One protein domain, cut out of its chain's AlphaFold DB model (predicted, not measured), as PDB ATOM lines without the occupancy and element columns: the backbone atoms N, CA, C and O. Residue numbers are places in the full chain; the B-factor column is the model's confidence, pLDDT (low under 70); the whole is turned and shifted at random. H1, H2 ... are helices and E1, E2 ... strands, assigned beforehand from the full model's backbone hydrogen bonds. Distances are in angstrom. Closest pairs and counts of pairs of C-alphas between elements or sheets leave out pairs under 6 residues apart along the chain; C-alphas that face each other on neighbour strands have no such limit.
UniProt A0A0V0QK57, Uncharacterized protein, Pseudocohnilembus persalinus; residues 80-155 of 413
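AT A GLANCE: This is residues 80 to 155 of the 413 residues of an uncharacterized protein of Pseudocohnilembus persalinus (UniProt A0A0V0QK57). A long straight helix, H3, reaches away from a small, loose head made of the short hairpin E1 and E2, the short helices H1 and H2, and the loops that join them. Residues 131 to 143 and 145 to 149 of H3 stick out from the head as an arm, and the loop of residues 110 to 118, of which 110 and 111 belong to H2, stands free as well. You have 76 residues printed, with two named strands and then three named helices in the order E1, E2, H1, H2, H3; the sheet is E1 - E2, antiparallel, and the class is mostly helix. The whole is only just extended, close to loose, with a radius of gyration of the C-alphas of 17.6 A, and its elongated outline spans 51 by 29 by 20 A.

IN THESE COORDINATES: Find C-alpha 80 at (127.024, 275.137, 303.878), where strand E1, residues 80 to 82, begins; it is 6.6 A long. Its neighbour E2, residues 91 to 93, is 7.1 A long. Directly after it comes helix H1, residues 94 to 99, 8.8 A long. Helix H2 holds residues 106 to 111 and is 8.6 A long. Go on to C-alpha 124 at (128.453, 261.966, 312.018); from there helix H3, residues 124 to 149, runs 37.3 A to C-alpha 149 at (124.104, 260.840, 349.091).

HOW THE PARTS SIT: Start at the hairpin of E1 and E2, antiparallel with 143 degrees between their directions. Look at C-alphas 80 and 93, which face each other at 4.5 A; N 81 and O 92 are within hydrogen-bond range at 2.8 A, as are N 92 and O 81 at 3.0 A. A tight link joins E2 to H1, and the closest C-alphas of E1 and H1 are those of Cys 81 and Ala 94, 6.0 A apart. H1 and H2 are close but not clearly touching, with the C-alphas of Lys 98 and Leu 106 closest at 7.2 A. These two helices run opposite ways at a steep tilt of 49 degrees. H3 touches no helix, and it is apart from E1, E2, H1 and H2. In H1, H2 and H3 every O i to N i+4 pair is within hydrogen-bond range.

THE WHOLE: The two C-alphas farthest apart are those of Thr 95 and Glu 153, at 51.5 A. The printed part has no cut. The link from H2 to H3, residues 112 to 123, is long, while those from E1 to E2 and from H1 to H2 are short. In the B-factor column you will find a mean pLDDT of the printed part of 72.0, with values under 70 at residues 104 to 117, 134, 137 to 149 and 151 to 155; the mean of H2 is 47.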
ATOM      1  N   SER A  80     126.022 276.040 303.334       82.31
ATOM      2  CA  SER A  80     127.024 275.137 303.878       82.31
ATOM      3  C   SER A  80     127.104 275.333 305.385       82.31
ATOM      4  O   SER A  80     127.306 276.447 305.870       82.31
ATOM      5  N   CYS A  81     126.991 274.242 306.127       85.88
ATOM      6  CA  CYS A  81     127.245 274.200 307.553       85.88
ATOM      7  C   CYS A  81     128.628 273.597 307.809       85.88
ATOM      8  O   CYS A  81     129.053 272.649 307.142       85.88
ATOM      9  N   ASN A  82     129.315 274.122 308.820       93.12
ATOM     10  CA  ASN A  82     130.595 273.587 309.268       93.12
ATOM     11  C   ASN A  82     130.358 272.718 310.498       93.12
ATOM     12  O   ASN A  82     129.513 273.031 311.337       93.12
ATOM     13  N   CYS A  83     131.127 271.642 310.635       93.69
ATOM     14  CA  CYS A  83     131.184 270.945 311.908       93.69
ATOM     15  C   CYS A  83     131.751 271.882 312.991       93.69
ATOM     16  O   CYS A  83     132.837 272.428 312.842       93.69
ATOM     17  N   GLU A  84     131.059 271.995 314.121       94.44
ATOM     18  CA  GLU A  84     131.448 272.848 315.253       94.44
ATOM     19  C   GLU A  84     132.710 272.352 315.989       94.44
ATOM     20  O   GLU A  84     133.309 273.044 316.816       94.44
ATOM     21  N   SER A  85     133.136 271.114 315.729       93.69
ATOM     22  CA  SER A  85     134.335 270.569 316.357       93.69
ATOM     23  C   SER A  85     135.571 271.324 315.864       93.69
ATOM     24  O   SER A  85     135.899 271.280 314.686       93.69
ATOM     25  N   LYS A  86     136.305 271.970 316.783       93.00
ATOM     26  CA  LYS A  86     137.484 272.817 316.480       93.00
ATOM     27  C   LYS A  86     138.589 272.123 315.676       93.00
ATOM     28  O   LYS A  86     139.444 272.797 315.114       93.00
ATOM     29  N   SER A  87     138.622 270.792 315.684       94.19
ATOM     30  CA  SER A  87     139.593 269.977 314.949       94.19
ATOM     31  C   SER A  87     139.017 269.351 313.676       94.19
ATOM     32  O   SER A  87     139.674 268.511 313.066       94.19
ATOM     33  N   CYS A  88     137.782 269.688 313.302       92.62
ATOM     34  CA  CYS A  88     137.081 269.119 312.164       92.62
ATOM     35  C   CYS A  88     136.802 270.207 311.126       92.62
ATOM     36  O   CYS A  88     136.020 271.116 311.368       92.62
ATOM     37  N   ASN A  89     137.392 270.064 309.941       91.50
ATOM     38  CA  ASN A  89     137.128 270.936 308.790       91.50
ATOM     39  C   ASN A  89     136.083 270.314 307.852       91.50
ATOM     40  O   ASN A  89     136.154 270.477 306.639       91.50
ATOM     41  N   TYR A  90     135.180 269.489 308.388       91.12
ATOM     42  CA  TYR A  90     134.158 268.850 307.569       91.12
ATOM     43  C   TYR A  90     133.013 269.833 307.329       91.12
ATOM     44  O   TYR A  90     132.448 270.382 308.280       91.12
ATOM     45  N   HIS A  91     132.689 270.022 306.055       87.88
ATOM     46  CA  HIS A  91     131.628 270.891 305.569       87.88
ATOM     47  C   HIS A  91     130.524 270.026 304.973       87.88
ATOM     48  O   HIS A  91     130.803 269.032 304.304       87.88
ATOM     49  N   PHE A  92     129.274 270.392 305.217       85.88
ATOM     50  CA  PHE A  92     128.126 269.687 304.663       85.88
ATOM     51  C   PHE A  92     126.997 270.666 304.377       85.88
ATOM     52  O   PHE A  92     126.813 271.645 305.096       85.88
ATOM     53  N   HIS A  93     126.214 270.397 303.339       84.44
ATOM     54  CA  HIS A  93     124.998 271.164 303.088       84.44
ATOM     55  C   HIS A  93     123.969 270.882 304.189       84.44
ATOM     56  O   HIS A  93     123.855 269.745 304.665       84.44
ATOM     57  N   ALA A  94     123.182 271.889 304.572       78.50
ATOM     58  CA  ALA A  94     122.108 271.726 305.556       78.50
ATOM     59  C   ALA A  94     121.122 270.600 305.172       78.50
ATOM     60  O   ALA A  94     120.630 269.864 306.030       78.50
ATOM     61  N   THR A  95     120.880 270.405 303.874       76.31
ATOM     62  CA  THR A  95     120.020 269.338 303.345       76.31
ATOM     63  C   THR A  95     120.641 267.953 303.457       76.31
ATOM     64  O   THR A  95     119.958 267.021 303.889       76.31
ATOM     65  N   CYS A  96     121.942 267.812 303.183       80.56
ATOM     66  CA  CYS A  96     122.685 266.578 303.455       80.56
ATOM     67  C   CYS A  96     122.632 266.231 304.951       80.56
ATOM     68  O   CYS A  96     122.345 265.090 305.307       80.56
ATOM     69  N   ALA A  97     122.796 267.223 305.831       83.06
ATOM     70  CA  ALA A  97     122.665 267.021 307.272       83.06
ATOM     71  C   ALA A  97     121.263 266.547 307.677       83.06
ATOM     72  O   ALA A  97     121.123 265.680 308.538       83.06
ATOM     73  N   LYS A  98     120.207 267.086 307.059       79.69
ATOM     74  CA  LYS A  98     118.838 266.612 307.305       79.69
ATOM     75  C   LYS A  98     118.669 265.155 306.893       79.69
ATOM     76  O   LYS A  98     118.138 264.360 307.664       79.69
ATOM     77  N   ARG A  99     119.139 264.811 305.691       78.06
ATOM     78  CA  ARG A  99     119.042 263.459 305.129       78.06
ATOM     79  C   ARG A  99     119.768 262.430 305.986       78.06
ATOM     80  O   ARG A  99     119.215 261.374 306.262       78.06
ATOM     81  N   GLU A 100     120.965 262.758 306.462       80.69
ATOM     82  CA  GLU A 100     121.724 261.889 307.370       80.69
ATOM     83  C   GLU A 100     121.160 261.865 308.801       80.69
ATOM     84  O   GLU A 100     121.693 261.190 309.681       80.69
ATOM     85  N   GLY A 101     120.087 262.614 309.075       81.69
ATOM     86  CA  GLY A 101     119.507 262.731 310.410       81.69
ATOM     87  C   GLY A 101     120.387 263.506 311.396       81.69
ATOM     88  O   GLY A 101     120.098 263.504 312.596       81.69
ATOM     89  N   ILE A 102     121.429 264.193 310.908       81.94
ATOM     90  CA  ILE A 102     122.257 265.132 311.678       81.94
ATOM     91  C   ILE A 102     121.381 266.294 312.162       81.94
ATOM     92  O   ILE A 102     121.469 266.691 313.324       81.94
ATOM     93  N   VAL A 103     120.493 266.790 311.294       80.00
ATOM     94  CA  VAL A 103     119.472 267.795 311.614       80.00
ATOM     95  C   VAL A 103     118.097 267.144 311.522       80.00
ATOM     96  O   VAL A 103     117.645 266.768 310.448       80.00
ATOM     97  N   ARG A 104     117.392 267.013 312.647       62.91
ATOM     98  CA  ARG A 104     116.084 266.331 312.651       62.91
ATOM     99  C   ARG A 104     114.955 267.162 312.052       62.91
ATOM    100  O   ARG A 104     113.963 266.589 311.620       62.91
ATOM    101  N   ASN A 105     115.067 268.491 312.055       56.41
ATOM    102  CA  ASN A 105     113.982 269.341 311.584       56.41
ATOM    103  C   ASN A 105     114.503 270.701 311.094       56.41
ATOM    104  O   ASN A 105     114.949 271.516 311.894       56.41
ATOM    105  N   LEU A 106     114.441 270.960 309.784       53.47
ATOM    106  CA  LEU A 106     114.813 272.268 309.222       53.47
ATOM    107  C   LEU A 106     113.785 273.353 309.564       53.47
ATOM    108  O   LEU A 106     114.155 274.511 309.698       53.47
ATOM    109  N   ALA A 107     112.520 272.986 309.803       47.03
ATOM    110  CA  ALA A 107     111.503 273.928 310.275       47.03
ATOM    111  C   ALA A 107     111.857 274.506 311.654       47.03
ATOM    112  O   ALA A 107     111.509 275.637 311.957       47.03
ATOM    113  N   VAL A 108     112.611 273.760 312.467       49.28
ATOM    114  CA  VAL A 108     113.176 274.265 313.722       49.28
ATOM    115  C   VAL A 108     114.305 275.265 313.440       49.28
ATOM    116  O   VAL A 108     114.455 276.218 314.182       49.28
ATOM    117  N   MET A 109     115.050 275.139 312.343       46.81
ATOM    118  CA  MET A 109     116.023 276.172 311.959       46.81
ATOM    119  C   MET A 109     115.358 277.424 311.367       46.81
ATOM    120  O   MET A 109     115.833 278.522 311.623       46.81
ATOM    121  N   ASN A 110     114.235 277.275 310.655       44.81
ATOM    122  CA  ASN A 110     113.534 278.397 310.017       44.81
ATOM    123  C   ASN A 110     112.546 279.131 310.949       44.81
ATOM    124  O   ASN A 110     112.351 280.330 310.783       44.81
ATOM    125  N   ASN A 111     111.942 278.448 311.934       38.94
ATOM    126  CA  ASN A 111     110.951 279.027 312.862       38.94
ATOM    127  C   ASN A 111     111.500 279.310 314.272       38.94
ATOM    128  O   ASN A 111     110.770 279.834 315.116       38.94
ATOM    129  N   ILE A 112     112.767 278.993 314.568       42.44
ATOM    130  CA  ILE A 112     113.419 279.501 315.782       42.44
ATOM    131  C   ILE A 112     113.795 280.963 315.532       42.44
ATOM    132  O   ILE A 112     114.916 281.318 315.194       42.44
ATOM    133  N   GLN A 113     112.816 281.829 315.771       37.59
ATOM    134  CA  GLN A 113     113.026 283.215 316.187       37.59
ATOM    135  C   GLN A 113     113.010 283.305 317.728       37.59
ATOM    136  O   GLN A 113     112.640 284.318 318.313       37.59
ATOM    137  N   ILE A 114     113.371 282.203 318.399       37.12
ATOM    138  CA  ILE A 114     113.516 282.094 319.850       37.12
ATOM    139  C   ILE A 114     115.017 282.060 320.138       37.12
ATOM    140  O   ILE A 114     115.655 281.063 319.842       37.12
ATOM    141  N   CYS A 115     115.548 283.146 320.694       35.06
ATOM    142  CA  CYS A 115     116.890 283.385 321.254       35.06
ATOM    143  C   CYS A 115     117.764 282.155 321.618       35.06
ATOM    144  O   CYS A 115     118.089 281.933 322.786       35.06
ATOM    145  N   LEU A 116     118.184 281.362 320.636       42.28
ATOM    146  CA  LEU A 116     119.223 280.347 320.751       42.28
ATOM    147  C   LEU A 116     120.246 280.673 319.672       42.28
ATOM    148  O   LEU A 116     120.194 280.144 318.567       42.28
ATOM    149  N   ASP A 117     121.162 281.576 320.014       56.00
ATOM    150  CA  ASP A 117     122.126 282.195 319.096       56.00
ATOM    151  C   ASP A 117     123.107 281.208 318.434       56.00
ATOM    152  O   ASP A 117     123.927 281.615 317.617       56.00
ATOM    153  N   HIS A 118     123.058 279.912 318.766       77.31
ATOM    154  CA  HIS A 118     123.931 278.905 318.171       77.31
ATOM    155  C   HIS A 118     123.435 277.476 318.427       77.31
ATOM    156  O   HIS A 118     123.455 277.004 319.567       77.31
ATOM    157  N   ILE A 119     123.021 276.752 317.380       79.38
ATOM    158  CA  ILE A 119     122.793 275.300 317.453       79.38
ATOM    159  C   ILE A 119     124.049 274.610 316.910       79.38
ATOM    160  O   ILE A 119     124.270 274.628 315.700       79.38
ATOM    161  N   PRO A 120     124.876 273.981 317.764       84.56
ATOM    162  CA  PRO A 120     126.116 273.374 317.311       84.56
ATOM    163  C   PRO A 120     125.819 272.129 316.468       84.56
ATOM    164  O   PRO A 120     125.227 271.158 316.952       84.56
ATOM    165  N   LEU A 121     126.258 272.142 315.210       89.62
ATOM    166  CA  LEU A 121     126.139 271.005 314.302       89.62
ATOM    167  C   LEU A 121     127.453 270.222 314.259       89.62
ATOM    168  O   LEU A 121     128.531 270.784 314.092       89.62
ATOM    169  N   TYR A 122     127.371 268.901 314.380       91.25
ATOM    170  CA  TYR A 122     128.528 268.013 314.299       91.25
ATOM    171  C   TYR A 122     128.334 267.024 313.158       91.25
ATOM    172  O   TYR A 122     127.234 266.507 312.981       91.25
ATOM    173  N   CYS A 123     129.396 266.735 312.406       91.06
ATOM    174  CA  CYS A 123     129.379 265.644 311.439       91.06
ATOM    175  C   CYS A 123     129.210 264.296 312.153       91.06
ATOM    176  O   CYS A 123     129.491 264.188 313.351       91.06
ATOM    177  N   TYR A 124     128.789 263.263 311.428       86.81
ATOM    178  CA  TYR A 124     128.453 261.966 312.018       86.81
ATOM    179  C   TYR A 124     129.537 261.392 312.963       86.81
ATOM    180  O   TYR A 124     129.207 261.070 314.108       86.81
ATOM    181  N   PRO A 125     130.842 261.371 312.605       89.31
ATOM    182  CA  PRO A 125     131.889 260.942 313.539       89.31
ATOM    183  C   PRO A 125     131.943 261.779 314.825       89.31
ATOM    184  O   PRO A 125     132.073 261.248 315.925       89.31
ATOM    185  N   GLN A 126     131.797 263.101 314.706       90.75
ATOM    186  CA  GLN A 126     131.848 264.010 315.849       90.75
ATOM    187  C   GLN A 126     130.571 263.974 316.699       90.75
ATOM    188  O   GLN A 126     130.639 264.279 317.889       90.75
ATOM    189  N   GLN A 127     129.426 263.569 316.140       86.56
ATOM    190  CA  GLN A 127     128.211 263.310 316.915       86.56
ATOM    191  C   GLN A 127     128.382 262.115 317.849       86.56
ATOM    192  O   GLN A 127     127.951 262.188 318.999       86.56
ATOM    193  N   ILE A 128     129.033 261.046 317.382       84.25
ATOM    194  CA  ILE A 128     129.356 259.882 318.217       84.25
ATOM    195  C   ILE A 128     130.269 260.322 319.365       84.25
ATOM    196  O   ILE A 128     129.931 260.117 320.531       84.25
ATOM    197  N   ASP A 129     131.352 261.039 319.046       83.00
ATOM    198  CA  ASP A 129     132.275 261.573 320.052       83.00
ATOM    199  C   ASP A 129     131.564 262.498 321.055       83.00
ATOM    200  O   ASP A 129     131.806 262.438 322.262       83.00
ATOM    201  N   ALA A 130     130.677 263.378 320.580       77.12
ATOM    202  CA  ALA A 130     129.913 264.285 321.430       77.12
ATOM    203  C   ALA A 130     128.934 263.528 322.339       77.12
ATOM    204  O   ALA A 130     128.858 263.823 323.535       77.12
ATOM    205  N   ALA A 131     128.227 262.528 321.809       76.06
ATOM    206  CA  ALA A 131     127.317 261.684 322.574       76.06
ATOM    207  C   ALA A 131     128.060 260.882 323.652       76.06
ATOM    208  O   ALA A 131     127.570 260.748 324.777       76.06
ATOM    209  N   ASP A 132     129.257 260.388 323.343       75.69
ATOM    210  CA  ASP A 132     130.091 259.647 324.286       75.69
ATOM    211  C   ASP A 132     130.672 260.562 325.368       75.69
ATOM    212  O   ASP A 132     130.624 260.218 326.554       75.69
ATOM    213  N   ARG A 133     131.102 261.781 325.009       71.75
ATOM    214  CA  ARG A 133     131.481 262.821 325.985       71.75
ATOM    215  C   ARG A 133     130.322 263.163 326.924       71.75
ATOM    216  O   ARG A 133     130.522 263.222 328.138       71.75
ATOM    217  N   MET A 134     129.110 263.339 326.398       67.62
ATOM    218  CA  MET A 134     127.921 263.630 327.210       67.62
ATOM    219  C   MET A 134     127.558 262.467 328.140       67.62
ATOM    220  O   MET A 134     127.302 262.686 329.328       67.62
ATOM    221  N   ARG A 135     127.607 261.222 327.644       70.38
ATOM    222  CA  ARG A 135     127.409 260.015 328.465       70.38
ATOM    223  C   ARG A 135     128.438 259.918 329.587       70.38
ATOM    224  O   ARG A 135     128.067 259.642 330.730       70.38
ATOM    225  N   TYR A 136     129.707 260.192 329.288       70.50
ATOM    226  CA  TYR A 136     130.771 260.211 330.287       70.50
ATOM    227  C   TYR A 136     130.494 261.253 331.376       70.50
ATOM    228  O   TYR A 136     130.430 260.887 332.550       70.50
ATOM    229  N   ILE A 137     130.220 262.510 330.999       69.88
ATOM    230  CA  ILE A 137     129.899 263.598 331.940       69.88
ATOM    231  C   ILE A 137     128.741 263.194 332.857       69.88
ATOM    232  O   ILE A 137     128.855 263.299 334.084       69.88
ATOM    233  N   TYR A 138     127.659 262.666 332.280       66.75
ATOM    234  CA  TYR A 138     126.495 262.219 333.038       66.75
ATOM    235  C   TYR A 138     126.849 261.101 334.025       66.75
ATOM    236  O   TYR A 138     126.458 261.159 335.192       66.75
ATOM    237  N   SER A 139     127.650 260.117 333.603       69.38
ATOM    238  CA  SER A 139     128.102 259.023 334.470       69.38
ATOM    239  C   SER A 139     128.950 259.524 335.648       69.38
ATOM    240  O   SER A 139     128.683 259.156 336.793       69.38
ATOM    241  N   THR A 140     129.890 260.444 335.408       68.31
ATOM    242  CA  THR A 140     130.708 261.051 336.467       68.31
ATOM    243  C   THR A 140     129.890 261.923 337.414       68.31
ATOM    244  O   THR A 140     130.130 261.907 338.621       68.31
ATOM    245  N   ASN A 141     128.899 262.661 336.915       69.94
ATOM    246  CA  ASN A 141     128.030 263.481 337.759       69.94
ATOM    247  C   ASN A 141     127.082 262.617 338.598       69.94
ATOM    248  O   ASN A 141     126.902 262.887 339.785       69.94
ATOM    249  N   LYS A 142     126.563 261.522 338.034       67.69
ATOM    250  CA  LYS A 142     125.783 260.521 338.770       67.69
ATOM    251  C   LYS A 142     126.614 259.855 339.868       67.69
ATOM    252  O   LYS A 142     126.124 259.692 340.982       67.69
ATOM    253  N   GLN A 143     127.876 259.526 339.593       59.59
ATOM    254  CA  GLN A 143     128.798 258.993 340.600       59.59
ATOM    255  C   GLN A 143     129.089 260.010 341.711       59.59
ATOM    256  O   GLN A 143     129.024 259.656 342.885       59.59
ATOM    257  N   LYS A 144     129.331 261.284 341.375       66.38
ATOM    258  CA  LYS A 144     129.508 262.356 342.373       66.38
ATOM    259  C   LYS A 144     128.276 262.523 343.264       66.38
ATOM    260  O   LYS A 144     128.425 262.651 344.478       66.38
ATOM    261  N   LEU A 145     127.079 262.487 342.677       60.47
ATOM    262  CA  LEU A 145     125.817 262.556 343.415       60.47
ATOM    263  C   LEU A 145     125.642 261.339 344.336       60.47
ATOM    264  O   LEU A 145     125.247 261.493 345.486       60.47
ATOM    265  N   TYR A 146     125.998 260.144 343.865       61.09
ATOM    266  CA  TYR A 146     125.937 258.917 344.661       61.09
ATOM    267  C   TYR A 146     126.888 258.956 345.866       61.09
ATOM    268  O   TYR A 146     126.472 258.658 346.983       61.09
ATOM    269  N   CYS A 147     128.134 259.404 345.678       62.31
ATOM    270  CA  CYS A 147     129.081 259.590 346.781       62.31
ATOM    271  C   CYS A 147     128.588 260.624 347.805       62.31
ATOM    272  O   CYS A 147     128.756 260.419 349.005       62.31
ATOM    273  N   TYR A 148     127.950 261.704 347.337       62.62
ATOM    274  CA  TYR A 148     127.354 262.724 348.202       62.62
ATOM    275  C   TYR A 148     126.193 262.164 349.037       62.62
ATOM    276  O   TYR A 148     126.173 262.340 350.252       62.62
ATOM    277  N   LEU A 149     125.266 261.429 348.412       59.78
ATOM    278  CA  LEU A 149     124.104 260.840 349.091       59.78
ATOM    279  C   LEU A 149     124.475 259.737 350.091       59.78
ATOM    280  O   LEU A 149     123.751 259.523 351.057       59.78
ATOM    281  N   GLN A 150     125.602 259.052 349.891       71.62
ATOM    282  CA  GLN A 150     126.097 258.039 350.828       71.62
ATOM    283  C   GLN A 150     126.922 258.613 351.986       71.62
ATOM    284  O   GLN A 150     127.455 257.845 352.786       71.62
ATOM    285  N   GLY A 151     127.070 259.940 352.076       64.81
ATOM    286  CA  GLY A 151     127.910 260.568 353.097       64.81
ATOM    287  C   GLY A 151     129.381 260.154 352.992       64.81
ATOM    288  O   GLY A 151     130.126 260.243 353.967       64.81
ATOM    289  N   ILE A 152     129.817 259.672 351.820       67.75
ATOM    290  CA  ILE A 152     131.209 259.292 351.605       67.75
ATOM    291  C   ILE A 152     132.000 260.588 351.479       67.75
ATOM    292  O   ILE A 152     131.911 261.302 350.479       67.75
ATOM    293  N   GLU A 153     132.786 260.903 352.509       55.62
ATOM    294  CA  GLU A 153     133.695 262.043 352.482       55.62
ATOM    295  C   GLU A 153     134.561 262.005 351.215       55.62
ATOM    296  O   GLU A 153     135.190 260.988 350.900       55.62
ATOM    297  N   LYS A 154     134.644 263.145 350.512       55.94
ATOM    298  CA  LYS A 154     135.377 263.316 349.240       55.94
ATOM    299  C   LYS A 154     136.796 262.722 349.247       55.94
ATOM    300  O   LYS A 154     137.301 262.350 348.194       55.94
ATOM    301  N   LYS A 155     137.429 262.598 350.419       55.22
ATOM    302  CA  LYS A 155     138.791 262.073 350.608       55.22
ATOM    303  C   LYS A 155     138.939 260.558 350.382       55.22
ATOM    304  O   LYS A 155     140.068 260.096 350.256       55.22
TER     305      LYS A 155